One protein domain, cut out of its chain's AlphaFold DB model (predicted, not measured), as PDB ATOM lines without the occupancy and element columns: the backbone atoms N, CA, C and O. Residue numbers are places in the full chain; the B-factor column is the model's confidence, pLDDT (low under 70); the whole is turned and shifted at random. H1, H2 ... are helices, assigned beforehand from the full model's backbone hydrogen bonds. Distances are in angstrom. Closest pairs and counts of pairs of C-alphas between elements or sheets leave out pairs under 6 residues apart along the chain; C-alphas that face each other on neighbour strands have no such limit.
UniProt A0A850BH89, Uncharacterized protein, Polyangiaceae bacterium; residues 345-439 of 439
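Overview. This is residues 345 to 439 of the 439 residues of an uncharacterized protein of Polyangiaceae bacterium (UniProt A0A850BH89). There is little regular structure here: a long winding stretch of loops, residues 345 to 408, makes most of the body, and two short helices, H1 and then H2, sit on one side of it at a steep angle. The turns at Asp 353 and Lys 391 make the two ends of the long axis. The printed part has 95 residues, 15 of them in named elements, with no named strand; the class is all helix. It is compact, radius of gyration of the C-alphas 12.4 A, but elongated, 40 by 26 by 25 A.

Along the chain. Residues 345 to 408 hold no named element. H1, residues 409 to 415, begins at C-alpha 409 (-45.228, 18.062, 36.400) and is 9.8 A long. H2, residues 429 to 436, is 10.7 A long and ends at C-alpha 436 (-55.392, 24.134, 35.452).

Arrangement. Residues 384 to 385 pair antiparallel with 399 to 400, and 375 to 376 with 427 to 428. H1 and H2 only just touch, with 3 pairs of C-alphas within 8 A; the closest, of Ile 412 and Trp 435, are 7.0 A apart. They run the same way at a steep tilt of 62 degrees. In both helices every O i to N i+4 pair is within hydrogen-bond range.

Size, cuts and confidence. The C-alphas farthest apart, of Asp 353 and Lys 391, are 39.8 A apart. The link from H1 to H2 is long, 13 residues. The printed part has no cut. The model's pLDDT is under 70 at residues 366 to 369, 388 to 396 and 421.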
ATOM      1  N   ALA A 345     -54.434   6.355  25.969       89.06
ATOM      2  CA  ALA A 345     -53.320   5.864  25.159       89.06
ATOM      3  C   ALA A 345     -52.065   5.504  25.975       89.06
ATOM      4  O   ALA A 345     -51.269   4.665  25.530       89.06
ATOM      5  N   ASP A 346     -51.857   6.138  27.130       87.12
ATOM      6  CA  ASP A 346     -50.701   5.913  27.999       87.12
ATOM      7  C   ASP A 346     -51.045   5.239  29.340       87.12
ATOM      8  O   ASP A 346     -50.131   4.812  30.058       87.12
ATOM      9  N   GLY A 347     -52.329   4.988  29.601       87.81
ATOM     10  CA  GLY A 347     -52.822   4.237  30.751       87.81
ATOM     11  C   GLY A 347     -52.793   5.042  32.049       87.81
ATOM     12  O   GLY A 347     -52.648   4.440  33.122       87.81
ATOM     13  N   ASP A 348     -52.822   6.375  31.970       85.50
ATOM     14  CA  ASP A 348     -52.722   7.268  33.123       85.50
ATOM     15  C   ASP A 348     -54.074   7.581  33.795       85.50
ATOM     16  O   ASP A 348     -54.111   8.133  34.902       85.50
ATOM     17  N   GLY A 349     -55.174   7.132  33.190       87.38
ATOM     18  CA  GLY A 349     -56.546   7.292  33.651       87.38
ATOM     19  C   GLY A 349     -57.284   8.492  33.055       87.38
ATOM     20  O   GLY A 349     -58.390   8.787  33.519       87.38
ATOM     21  N   VAL A 350     -56.707   9.199  32.076       89.75
ATOM     22  CA  VAL A 350     -57.349  10.306  31.355       89.75
ATOM     23  C   VAL A 350     -57.572   9.917  29.891       89.75
ATOM     24  O   VAL A 350     -56.652   9.537  29.180       89.75
ATOM     25  N   CYS A 351     -58.815  10.029  29.416       92.62
ATOM     26  CA  CYS A 351     -59.145   9.739  28.018       92.62
ATOM     27  C   CYS A 351     -58.457  10.722  27.065       92.62
ATOM     28  O   CYS A 351     -58.338  11.907  27.384       92.62
ATOM     29  N   GLY A 352     -58.050  10.257  25.885       89.81
ATOM     30  CA  GLY A 352     -57.310  11.019  24.878       89.81
ATOM     31  C   GLY A 352     -57.932  12.359  24.457       89.81
ATOM     32  O   GLY A 352     -57.209  13.290  24.094       89.81
ATOM     33  N   ASP A 353     -59.255  12.503  24.508       88.44
ATOM     34  CA  ASP A 353     -59.965  13.753  24.218       88.44
ATOM     35  C   ASP A 353     -59.800  14.822  25.316       88.44
ATOM     36  O   ASP A 353     -59.861  16.028  25.031       88.44
ATOM     37  N   ALA A 354     -59.567  14.384  26.552       90.06
ATOM     38  CA  ALA A 354     -59.288  15.200  27.729       90.06
ATOM     39  C   ALA A 354     -57.790  15.248  28.085       90.06
ATOM     40  O   ALA A 354     -57.367  16.142  28.828       90.06
ATOM     41  N   ASP A 355     -56.997  14.322  27.551       91.88
ATOM     42  CA  ASP A 355     -55.572  14.196  27.807       91.88
ATOM     43  C   ASP A 355     -54.762  15.171  26.942       91.88
ATOM     44  O   ASP A 355     -54.706  15.130  25.708       91.88
ATOM     45  N   HIS A 356     -54.113  16.103  27.626       92.25
ATOM     46  CA  HIS A 356     -53.252  17.097  27.014       92.25
ATOM     47  C   HIS A 356     -51.827  16.579  26.787       92.25
ATOM     48  O   HIS A 356     -51.080  17.161  25.993       92.25
ATOM     49  N   CYS A 357     -51.452  15.485  27.447       91.38
ATOM     50  CA  CYS A 357     -50.134  14.879  27.415       91.38
ATOM     51  C   CYS A 357     -50.186  13.353  27.155       91.38
ATOM     52  O   CYS A 357     -49.775  12.607  28.035       91.38
ATOM     53  N   PRO A 358     -50.459  12.899  25.909       89.00
ATOM     54  CA  PRO A 358     -50.689  11.481  25.529       89.00
ATOM     55  C   PRO A 358     -49.492  10.519  25.581       89.00
ATOM     56  O   PRO A 358     -49.392   9.559  24.814       89.00
ATOM     57  N   GLY A 359     -48.484  10.841  26.374       87.25
ATOM     58  CA  GLY A 359     -47.284  10.037  26.566       87.25
ATOM     59  C   GLY A 359     -46.670  10.308  27.929       87.25
ATOM     60  O   GLY A 359     -45.439  10.302  28.071       87.25
ATOM     61  N   THR A 360     -47.516  10.638  28.896       88.56
ATOM     62  CA  THR A 360     -47.146  10.801  30.286       88.56
ATOM     63  C   THR A 360     -46.596   9.492  30.826       88.56
ATOM     64  O   THR A 360     -47.007   8.385  30.495       88.56
ATOM     65  N   VAL A 361     -45.553   9.622  31.643       80.62
ATOM     66  CA  VAL A 361     -44.907   8.489  32.298       80.62
ATOM     67  C   VAL A 361     -45.102   8.650  33.796       80.62
ATOM     68  O   VAL A 361     -44.452   9.495  34.418       80.62
ATOM     69  N   LEU A 362     -45.969   7.814  34.367       79.62
ATOM     70  CA  LEU A 362     -46.147   7.667  35.810       79.62
ATOM     71  C   LEU A 362     -45.460   6.381  36.315       79.62
ATOM     72  O   LEU A 362     -45.457   5.362  35.619       79.62
ATOM     73  N   PRO A 363     -44.865   6.380  37.524       80.69
ATOM     74  CA  PRO A 363     -44.604   7.541  38.379       80.69
ATOM     75  C   PRO A 363     -43.573   8.498  37.767       80.69
ATOM     76  O   PRO A 363     -42.643   8.081  37.071       80.69
ATOM     77  N   GLU A 364     -43.684   9.783  38.096       76.12
ATOM     78  CA  GLU A 364     -42.775  10.807  37.595       76.12
ATOM     79  C   GLU A 364     -41.323  10.601  38.051       76.12
ATOM     80  O   GLU A 364     -41.024  10.252  39.198       76.12
ATOM     81  N   GLY A 365     -40.378  10.986  37.189       70.06
ATOM     82  CA  GLY A 365     -38.941  11.025  37.497       70.06
ATOM     83  C   GLY A 365     -38.498  12.134  38.469       70.06
ATOM     84  O   GLY A 365     -37.300  12.429  38.579       70.06
ATOM     85  N   VAL A 366     -39.425  12.782  39.178       64.62
ATOM     86  CA  VAL A 366     -39.182  14.019  39.928       64.62
ATOM     87  C   VAL A 366     -39.127  13.773  41.452       64.62
ATOM     88  O   VAL A 366     -40.123  13.359  42.025       64.62
ATOM     89  N   PRO A 367     -38.068  14.164  42.207       61.06
ATOM     90  CA  PRO A 367     -36.694  14.459  41.806       61.06
ATOM     91  C   PRO A 367     -35.601  13.760  42.653       61.06
ATOM     92  O   PRO A 367     -35.791  13.271  43.765       61.06
ATOM     93  N   THR A 368     -34.361  13.892  42.165       55.91
ATOM     94  CA  THR A 368     -33.067  13.579  42.822       55.91
ATOM     95  C   THR A 368     -32.821  14.227  44.204       55.91
ATOM     96  O   THR A 368     -31.817  13.928  44.857       55.91
ATOM     97  N   VAL A 369     -33.706  15.117  44.671       59.88
ATOM     98  CA  VAL A 369     -33.702  15.751  46.000       59.88
ATOM     99  C   VAL A 369     -35.132  15.727  46.550       59.88
ATOM    100  O   VAL A 369     -36.081  15.875  45.796       59.88
ATOM    101  N   LYS A 370     -35.296  15.582  47.871       72.25
ATOM    102  CA  LYS A 370     -36.603  15.565  48.555       72.25
ATOM    103  C   LYS A 370     -37.532  16.701  48.082       72.25
ATOM    104  O   LYS A 370     -37.123  17.864  48.144       72.25
ATOM    105  N   LEU A 371     -38.775  16.355  47.714       74.88
ATOM    106  CA  LEU A 371     -39.842  17.302  47.362       74.88
ATOM    107  C   LEU A 371     -39.910  18.460  48.368       74.88
ATOM    108  O   LEU A 371     -39.878  18.273  49.593       74.88
ATOM    109  N   GLY A 372     -39.963  19.677  47.829       70.31
ATOM    110  CA  GLY A 372     -40.086  20.893  48.625       70.31
ATOM    111  C   GLY A 372     -41.492  21.073  49.202       70.31
ATOM    112  O   GLY A 372     -42.440  20.399  48.817       70.31
ATOM    113  N   VAL A 373     -41.648  22.037  50.110       76.56
ATOM    114  CA  VAL A 373     -42.974  22.445  50.607       76.56
ATOM    115  C   VAL A 373     -43.767  23.104  49.473       76.56
ATOM    116  O   VAL A 373     -43.238  24.006  48.819       76.56
ATOM    117  N   ASN A 374     -45.036  22.712  49.291       78.81
ATOM    118  CA  ASN A 374     -45.926  23.185  48.214       78.81
ATOM    119  C   ASN A 374     -45.365  22.911  46.813       78.81
ATOM    120  O   ASN A 374     -45.437  23.768  45.921       78.81
ATOM    121  N   ARG A 375     -44.755  21.736  46.670       86.38
ATOM    122  CA  ARG A 375     -44.284  21.197  45.404       86.38
ATOM    123  C   ARG A 375     -44.936  19.848  45.133       86.38
ATOM    124  O   ARG A 375     -44.807  18.974  45.986       86.38
ATOM    125  N   PHE A 376     -45.615  19.730  44.000       88.44
ATOM    126  CA  PHE A 376     -46.474  18.603  43.641       88.44
ATOM    127  C   PHE A 376     -45.854  17.806  42.493       88.44
ATOM    128  O   PHE A 376     -45.299  18.412  41.572       88.44
ATOM    129  N   ALA A 377     -45.911  16.489  42.614       88.50
ATOM    130  CA  ALA A 377     -45.501  15.483  41.638       88.50
ATOM    131  C   ALA A 377     -46.142  14.159  42.077       88.50
ATOM    132  O   ALA A 377     -46.284  13.952  43.289       88.50
ATOM    133  N   ASP A 378     -46.507  13.289  41.141       86.94
ATOM    134  CA  ASP A 378     -46.879  11.907  41.453       86.94
ATOM    135  C   ASP A 378     -45.620  11.024  41.461       86.94
ATOM    136  O   ASP A 378     -45.098  10.620  40.423       86.94
ATOM    137  N   THR A 379     -45.074  10.778  42.654       83.19
ATOM    138  CA  THR A 379     -43.804  10.043  42.813       83.19
ATOM    139  C   THR A 379     -43.975   8.553  43.085       83.19
ATOM    140  O   THR A 379     -42.993   7.810  43.050       83.19
ATOM    141  N   ASP A 380     -45.189   8.128  43.422       83.19
ATOM    142  CA  ASP A 380     -45.561   6.755  43.756       83.19
ATOM    143  C   ASP A 380     -46.479   6.104  42.716       83.19
ATOM    144  O   ASP A 380     -46.654   4.885  42.771       83.19
ATOM    145  N   GLY A 381     -46.935   6.867  41.721       85.44
ATOM    146  CA  GLY A 381     -47.679   6.383  40.561       85.44
ATOM    147  C   GLY A 381     -49.126   6.084  40.914       85.44
ATOM    148  O   GLY A 381     -49.701   5.151  40.363       85.44
ATOM    149  N   ASP A 382     -49.675   6.787  41.907       86.06
ATOM    150  CA  ASP A 382     -51.049   6.595  42.370       86.06
ATOM    151  C   ASP A 382     -52.043   7.562  41.704       86.06
ATOM    152  O   ASP A 382     -53.219   7.575  42.074       86.06
ATOM    153  N   GLY A 383     -51.585   8.368  40.737       87.44
ATOM    154  CA  GLY A 383     -52.373   9.390  40.050       87.44
ATOM    155  C   GLY A 383     -52.632  10.627  40.913       87.44
ATOM    156  O   GLY A 383     -53.420  11.499  40.531       87.44
ATOM    157  N   ILE A 384     -52.009  10.723  42.097       88.81
ATOM    158  CA  ILE A 384     -52.214  11.808  43.055       88.81
ATOM    159  C   ILE A 384     -50.922  12.605  43.230       88.81
ATOM    160  O   ILE A 384     -50.000  12.267  43.973       88.81
ATOM    161  N   PHE A 385     -50.928  13.809  42.671       88.81
ATOM    162  CA  PHE A 385     -49.869  14.794  42.812       88.81
ATOM    163  C   PHE A 385     -49.898  15.382  44.221       88.81
ATOM    164  O   PHE A 385     -50.573  16.379  44.521       88.81
ATOM    165  N   ASN A 386     -49.139  14.755  45.109       83.62
ATOM    166  CA  ASN A 386     -49.063  15.107  46.515       83.62
ATOM    167  C   ASN A 386     -47.760  15.877  46.837       83.62
ATOM    168  O   ASN A 386     -46.902  16.116  45.989       83.62
ATOM    169  N   THR A 387     -47.642  16.402  48.061       79.62
ATOM    170  CA  THR A 387     -46.466  17.182  48.492       79.62
ATOM    171  C   THR A 387     -46.056  16.832  49.917       79.62
ATOM    172  O   THR A 387     -46.874  16.398  50.730       79.62
ATOM    173  N   VAL A 388     -44.793  17.087  50.276       68.31
ATOM    174  CA  VAL A 388     -44.300  16.871  51.643       68.31
ATOM    175  C   VAL A 388     -44.825  17.978  52.578       68.31
ATOM    176  O   VAL A 388     -44.484  19.154  52.394       68.31
ATOM    177  N   PRO A 389     -45.578  17.645  53.649       58.38
ATOM    178  CA  PRO A 389     -46.143  18.652  54.540       58.38
ATOM    179  C   PRO A 389     -45.073  19.389  55.362       58.38
ATOM    180  O   PRO A 389     -44.189  18.757  55.956       58.38
ATOM    181  N   PRO A 390     -45.173  20.718  55.531       56.97
ATOM    182  CA  PRO A 390     -44.323  21.441  56.464       56.97
ATOM    183  C   PRO A 390     -44.706  21.087  57.913       56.97
ATOM    184  O   PRO A 390     -45.765  21.462  58.408       56.97
ATOM    185  N   LYS A 391     -43.813  20.389  58.632       57.66
ATOM    186  CA  LYS A 391     -43.930  20.079  60.078       57.66
ATOM    187  C   LYS A 391     -45.175  19.263  60.493       57.66
ATOM    188  O   LYS A 391     -45.681  19.446  61.599       57.66
ATOM    189  N   GLY A 392     -45.637  18.334  59.653       55.25
ATOM    190  CA  GLY A 392     -46.530  17.244  60.084       55.25
ATOM    191  C   GLY A 392     -47.956  17.641  60.488       55.25
ATOM    192  O   GLY A 392     -48.576  16.938  61.283       55.25
ATOM    193  N   LYS A 393     -48.492  18.750  59.969       53.22
ATOM    194  CA  LYS A 393     -49.925  19.077  60.062       53.22
ATOM    195  C   LYS A 393     -50.429  19.491  58.675       53.22
ATOM    196  O   LYS A 393     -50.122  20.594  58.235       53.22
ATOM    197  N   GLY A 394     -51.123  18.578  57.983       52.03
ATOM    198  CA  GLY A 394     -51.782  18.811  56.681       52.03
ATOM    199  C   GLY A 394     -52.855  19.912  56.751       52.03
ATOM    200  O   GLY A 394     -53.225  20.316  57.856       52.03
ATOM    201  N   PRO A 395     -53.325  20.446  55.609       60.19
ATOM    202  CA  PRO A 395     -53.851  19.674  54.487       60.19
ATOM    203  C   PRO A 395     -53.125  20.070  53.204       60.19
ATOM    204  O   PRO A 395     -53.270  21.179  52.688       60.19
ATOM    205  N   CYS A 396     -52.257  19.198  52.733       56.72
ATOM    206  CA  CYS A 396     -51.526  19.485  51.519       56.72
ATOM    207  C   CYS A 396     -52.486  19.235  50.361       56.72
ATOM    208  O   CYS A 396     -53.005  18.130  50.259       56.72
ATOM    209  N   GLN A 397     -52.805  20.287  49.592       77.38
ATOM    210  CA  GLN A 397     -53.631  20.158  48.389       77.38
ATOM    211  C   GLN A 397     -53.101  18.990  47.558       77.38
ATOM    212  O   GLN A 397     -51.896  18.759  47.529       77.38
ATOM    213  N   VAL A 398     -53.998  18.250  46.943       86.81
ATOM    214  CA  VAL A 398     -53.641  17.228  45.973       86.81
ATOM    215  C   VAL A 398     -54.231  17.657  44.647       86.81
ATOM    216  O   VAL A 398     -55.240  18.369  44.636       86.81
ATOM    217  N   PHE A 399     -53.562  17.278  43.575       90.50
ATOM    218  CA  PHE A 399     -54.111  17.334  42.233       90.50
ATOM    219  C   PHE A 399     -54.157  15.902  41.726       90.50
ATOM    220  O   PHE A 399     -53.284  15.105  42.069       90.50
ATOM    221  N   THR A 400     -55.208  15.564  41.012       91.62
ATOM    222  CA  THR A 400     -55.328  14.290  40.313       91.62
ATOM    223  C   THR A 400     -54.683  14.400  38.938       91.62
ATOM    224  O   THR A 400     -54.463  15.509  38.445       91.62
ATOM    225  N   ILE A 401     -54.400  13.258  38.326       89.88
ATOM    226  CA  ILE A 401     -53.992  13.192  36.923       89.88
ATOM    227  C   ILE A 401     -55.033  13.844  35.986       89.88
ATOM    228  O   ILE A 401     -54.673  14.587  35.074       89.88
ATOM    229  N   GLU A 402     -56.324  13.721  36.319       90.56
ATOM    230  CA  GLU A 402     -57.427  14.409  35.635       90.56
ATOM    231  C   GLU A 402     -57.352  15.939  35.809       90.56
ATOM    232  O   GLU A 402     -57.490  16.680  34.839       90.56
ATOM    233  N   ASP A 403     -57.045  16.449  37.015       92.56
ATOM    234  CA  ASP A 403     -56.837  17.893  37.229       92.56
ATOM    235  C   ASP A 403     -55.701  18.436  36.344       92.56
ATOM    236  O   ASP A 403     -55.716  19.604  35.953       92.56
ATOM    237  N   THR A 404     -54.686  17.620  36.058       92.50
ATOM    238  CA  THR A 404     -53.567  17.994  35.189       92.50
ATOM    239  C   THR A 404     -53.828  17.758  33.706       92.50
ATOM    240  O   THR A 404     -52.966  18.140  32.916       92.50
ATOM    241  N   GLY A 405     -54.979  17.201  33.321       92.12
ATOM    242  CA  GLY A 405     -55.259  16.799  31.941       92.12
ATOM    243  C   GLY A 405     -54.207  15.818  31.428       92.12
ATOM    244  O   GLY A 405     -53.594  16.093  30.405       92.12
ATOM    245  N   GLY A 406     -53.886  14.797  32.225       92.25
ATOM    246  CA  GLY A 406     -52.885  13.771  31.912       92.25
ATOM    247  C   GLY A 406     -51.427  14.212  32.062       92.25
ATOM    248  O   GLY A 406     -50.521  13.403  32.122       92.25
ATOM    249  N   CYS A 407     -51.118  15.504  32.201       92.31
ATOM    250  CA  CYS A 407     -49.718  15.943  32.200       92.31
ATOM    251  C   CYS A 407     -48.960  15.719  33.518       92.31
ATOM    252  O   CYS A 407     -49.323  16.262  34.567       92.31
ATOM    253  N   SER A 408     -47.777  15.096  33.442       90.38
ATOM    254  CA  SER A 408     -46.806  15.151  34.542       90.38
ATOM    255  C   SER A 408     -46.345  16.581  34.825       90.38
ATOM    256  O   SER A 408     -46.338  17.475  33.973       90.38
ATOM    257  N   CYS A 409     -45.827  16.803  36.024       88.88
ATOM    258  CA  CYS A 409     -45.228  18.062  36.400       88.88
ATOM    259  C   CYS A 409     -44.056  18.463  35.487       88.88
ATOM    260  O   CYS A 409     -43.870  19.652  35.205       88.88
ATOM    261  N   GLU A 410     -43.236  17.504  35.045       87.62
ATOM    262  CA  GLU A 410     -42.139  17.792  34.118       87.62
ATOM    263  C   GLU A 410     -42.673  18.347  32.791       87.62
ATOM    264  O   GLU A 410     -42.200  19.402  32.354       87.62
ATOM    265  N   GLN A 411     -43.715  17.721  32.236       90.44
ATOM    266  CA  GLN A 411     -44.402  18.181  31.026       90.44
ATOM    267  C   GLN A 411     -45.044  19.561  31.235       90.44
ATOM    268  O   GLN A 411     -44.758  20.483  30.474       90.44
ATOM    269  N   ILE A 412     -45.775  19.783  32.335       91.38
ATOM    270  CA  ILE A 412     -46.373  21.095  32.663       91.38
ATOM    271  C   ILE A 412     -45.304  22.203  32.710       91.38
ATOM    272  O   ILE A 412     -45.510  23.331  32.251       91.38
ATOM    273  N   ILE A 413     -44.139  21.921  33.301       88.50
ATOM    274  CA  ILE A 413     -43.025  22.879  33.387       88.50
ATOM    275  C   ILE A 413     -42.444  23.190  32.007       88.50
ATOM    276  O   ILE A 413     -42.067  24.345  31.755       88.50
ATOM    277  N   GLU A 414     -42.313  22.167  31.164       88.31
ATOM    278  CA  GLU A 414     -41.816  22.284  29.798       88.31
ATOM    279  C   GLU A 414     -42.773  23.109  28.937       88.31
ATOM    280  O   GLU A 414     -42.349  24.109  28.352       88.31
ATOM    281  N   GLU A 415     -44.065  22.791  28.956       90.00
ATOM    282  CA  GLU A 415     -45.091  23.498  28.191       90.00
ATOM    283  C   GLU A 415     -45.216  24.972  28.584       90.00
ATOM    284  O   GLU A 415     -45.215  25.876  27.739       90.00
ATOM    285  N   LEU A 416     -45.202  25.252  29.888       90.56
ATOM    286  CA  LEU A 416     -45.211  26.621  30.402       90.56
ATOM    287  C   LEU A 416     -43.858  27.339  30.233       90.56
ATOM    288  O   LEU A 416     -43.725  28.497  30.645       90.56
ATOM    289  N   ASN A 417     -42.852  26.691  29.632       89.06
ATOM    290  CA  ASN A 417     -41.521  27.237  29.353       89.06
ATOM    291  C   ASN A 417     -40.817  27.817  30.600       89.06
ATOM    292  O   ASN A 417     -40.120  28.837  30.540       89.06
ATOM    293  N   LEU A 418     -40.982  27.170  31.759       86.00
ATOM    294  CA  LEU A 418     -40.471  27.659  33.049       86.00
ATOM    295  C   LEU A 418     -39.006  27.260  33.314       86.00
ATOM    296  O   LEU A 418     -38.351  27.812  34.202       86.00
ATOM    297  N   GLY A 419     -38.476  26.326  32.522       79.88
ATOM    298  CA  GLY A 419     -37.089  25.870  32.565       79.88
ATOM    299  C   GLY A 419     -36.788  24.800  33.626       79.88
ATOM    300  O   GLY A 419     -37.416  24.700  34.680       79.88
ATOM    301  N   GLN A 420     -35.719  24.040  33.371       71.19
ATOM    302  CA  GLN A 420     -35.281  22.832  34.102       71.19
ATOM    303  C   GLN A 420     -34.999  23.017  35.613       71.19
ATOM    304  O   GLN A 420     -34.833  22.055  36.362       71.19
ATOM    305  N   GLY A 421     -34.940  24.257  36.109       68.25
ATOM    306  CA  GLY A 421     -34.809  24.537  37.543       68.25
ATOM    307  C   GLY A 421     -36.045  24.142  38.361       68.25
ATOM    308  O   GLY A 421     -35.919  23.889  39.560       68.25
ATOM    309  N   HIS A 422     -37.217  24.073  37.723       71.06
ATOM    310  CA  HIS A 422     -38.484  23.731  38.369       71.06
ATOM    311  C   HIS A 422     -38.668  22.217  38.538       71.06
ATOM    312  O   HIS A 422     -39.209  21.795  39.559       71.06
ATOM    313  N   VAL A 423     -38.113  21.418  37.620       72.19
ATOM    314  CA  VAL A 423     -38.197  19.948  37.630       72.19
ATOM    315  C   VAL A 423     -37.487  19.361  38.856       72.19
ATOM    316  O   VAL A 423     -37.916  18.373  39.419       72.19
ATOM    317  N   LYS A 424     -36.450  20.016  39.396       73.44
ATOM    318  CA  LYS A 424     -35.682  19.505  40.556       73.44
ATOM    319  C   LYS A 424     -36.441  19.412  41.879       73.44
ATOM    320  O   LYS A 424     -35.895  18.857  42.830       73.44
ATOM    321  N   PHE A 425     -37.616  20.021  41.991       76.88
ATOM    322  CA  PHE A 425     -38.340  20.086  43.259       76.88
ATOM    323  C   PHE A 425     -39.820  19.751  43.139       76.88
ATOM    324  O   PHE A 425     -40.460  19.772  44.185       76.88
ATOM    325  N   GLY A 426     -40.340  19.481  41.938       84.56
ATOM    326  CA  GLY A 426     -41.771  19.386  41.642       84.56
ATOM    327  C   GLY A 426     -42.428  20.739  41.322       84.56
ATOM    328  O   GLY A 426     -41.829  21.825  41.438       84.56
ATOM    329  N   CYS A 427     -43.706  20.688  40.962       88.25
ATOM    330  CA  CYS A 427     -44.468  21.820  40.452       88.25
ATOM    331  C   CYS A 427     -44.932  22.682  41.605       88.25
ATOM    332  O   CYS A 427     -45.509  22.204  42.573       88.25
ATOM    333  N   SER A 428     -44.652  23.984  41.551       87.94
ATOM    334  CA  SER A 428     -45.147  24.872  42.605       87.94
ATOM    335  C   SER A 428     -46.663  25.011  42.527       87.94
ATOM    336  O   SER A 428     -47.226  24.957  41.438       87.94
ATOM    337  N   LEU A 429     -47.315  25.330  43.647       87.12
ATOM    338  CA  LEU A 429     -48.759  25.589  43.657       87.12
ATOM    339  C   LEU A 429     -49.216  26.621  42.610       87.12
ATOM    340  O   LEU A 429     -50.299  26.503  42.049       87.12
ATOM    341  N   GLY A 430     -48.405  27.655  42.366       88.31
ATOM    342  CA  GLY A 430     -48.717  28.670  41.359       88.31
ATOM    343  C   GLY A 430     -48.639  28.142  39.927       88.31
ATOM    344  O   GLY A 430     -49.375  28.623  39.081       88.31
ATOM    345  N   VAL A 431     -47.782  27.147  39.680       90.62
ATOM    346  CA  VAL A 431     -47.653  26.479  38.376       90.62
ATOM    347  C   VAL A 431     -48.867  25.593  38.136       90.62
ATOM    348  O   VAL A 431     -49.546  25.811  37.142       90.62
ATOM    349  N   MET A 432     -49.215  24.726  39.097       91.19
ATOM    350  CA  MET A 432     -50.415  23.879  39.011       91.19
ATOM    351  C   MET A 432     -51.673  24.715  38.752       91.19
ATOM    352  O   MET A 432     -52.426  24.451  37.832       91.19
ATOM    353  N   LYS A 433     -51.880  25.799  39.511       91.19
ATOM    354  CA  LYS A 433     -53.058  26.662  39.321       91.19
ATOM    355  C   LYS A 433     -53.080  27.397  37.985       91.19
ATOM    356  O   LYS A 433     -54.164  27.667  37.490       91.19
ATOM    357  N   ASN A 434     -51.915  27.791  37.471       92.38
ATOM    358  CA  ASN A 434     -51.828  28.454  36.173       92.38
ATOM    359  C   ASN A 434     -52.193  27.470  35.057       92.38
ATOM    360  O   ASN A 434     -53.045  27.791  34.238       92.38
ATOM    361  N   TRP A 435     -51.614  26.270  35.113       94.00
ATOM    362  CA  TRP A 435     -51.899  25.158  34.213       94.00
ATOM    363  C   TRP A 435     -53.386  24.794  34.175       94.00
ATOM    364  O   TRP A 435     -54.027  24.889  33.137       94.00
ATOM    365  N   ILE A 436     -53.974  24.509  35.337       92.44
ATOM    366  CA  ILE A 436     -55.392  24.134  35.452       92.44
ATOM    367  C   ILE A 436     -56.317  25.244  34.937       92.44
ATOM    368  O   ILE A 436     -57.419  24.980  34.480       92.44
ATOM    369  N   SER A 437     -55.900  26.510  35.026       91.31
ATOM    370  CA  SER A 437     -56.686  27.627  34.486       91.31
ATOM    371  C   SER A 437     -56.519  27.851  32.980       91.31
ATOM    372  O   SER A 437     -57.190  28.733  32.440       91.31
ATOM    373  N   SER A 438     -55.579  27.149  32.342       88.38
ATOM    374  CA  SER A 438     -55.314  27.219  30.903       88.38
ATOM    375  C   SER A 438     -55.835  26.028  30.104       88.38
ATOM    376  O   SER A 438     -55.959  26.183  28.890       88.38
ATOM    377  N   LEU A 439     -56.120  24.904  30.771       86.31
ATOM    378  CA  LEU A 439     -56.983  23.836  30.261       86.31
ATOM    379  C   LEU A 439     -58.417  24.375  30.112       86.31
ATOM    380  O   LEU A 439     -59.034  24.124  29.054       86.31
TER     381      LEU A 439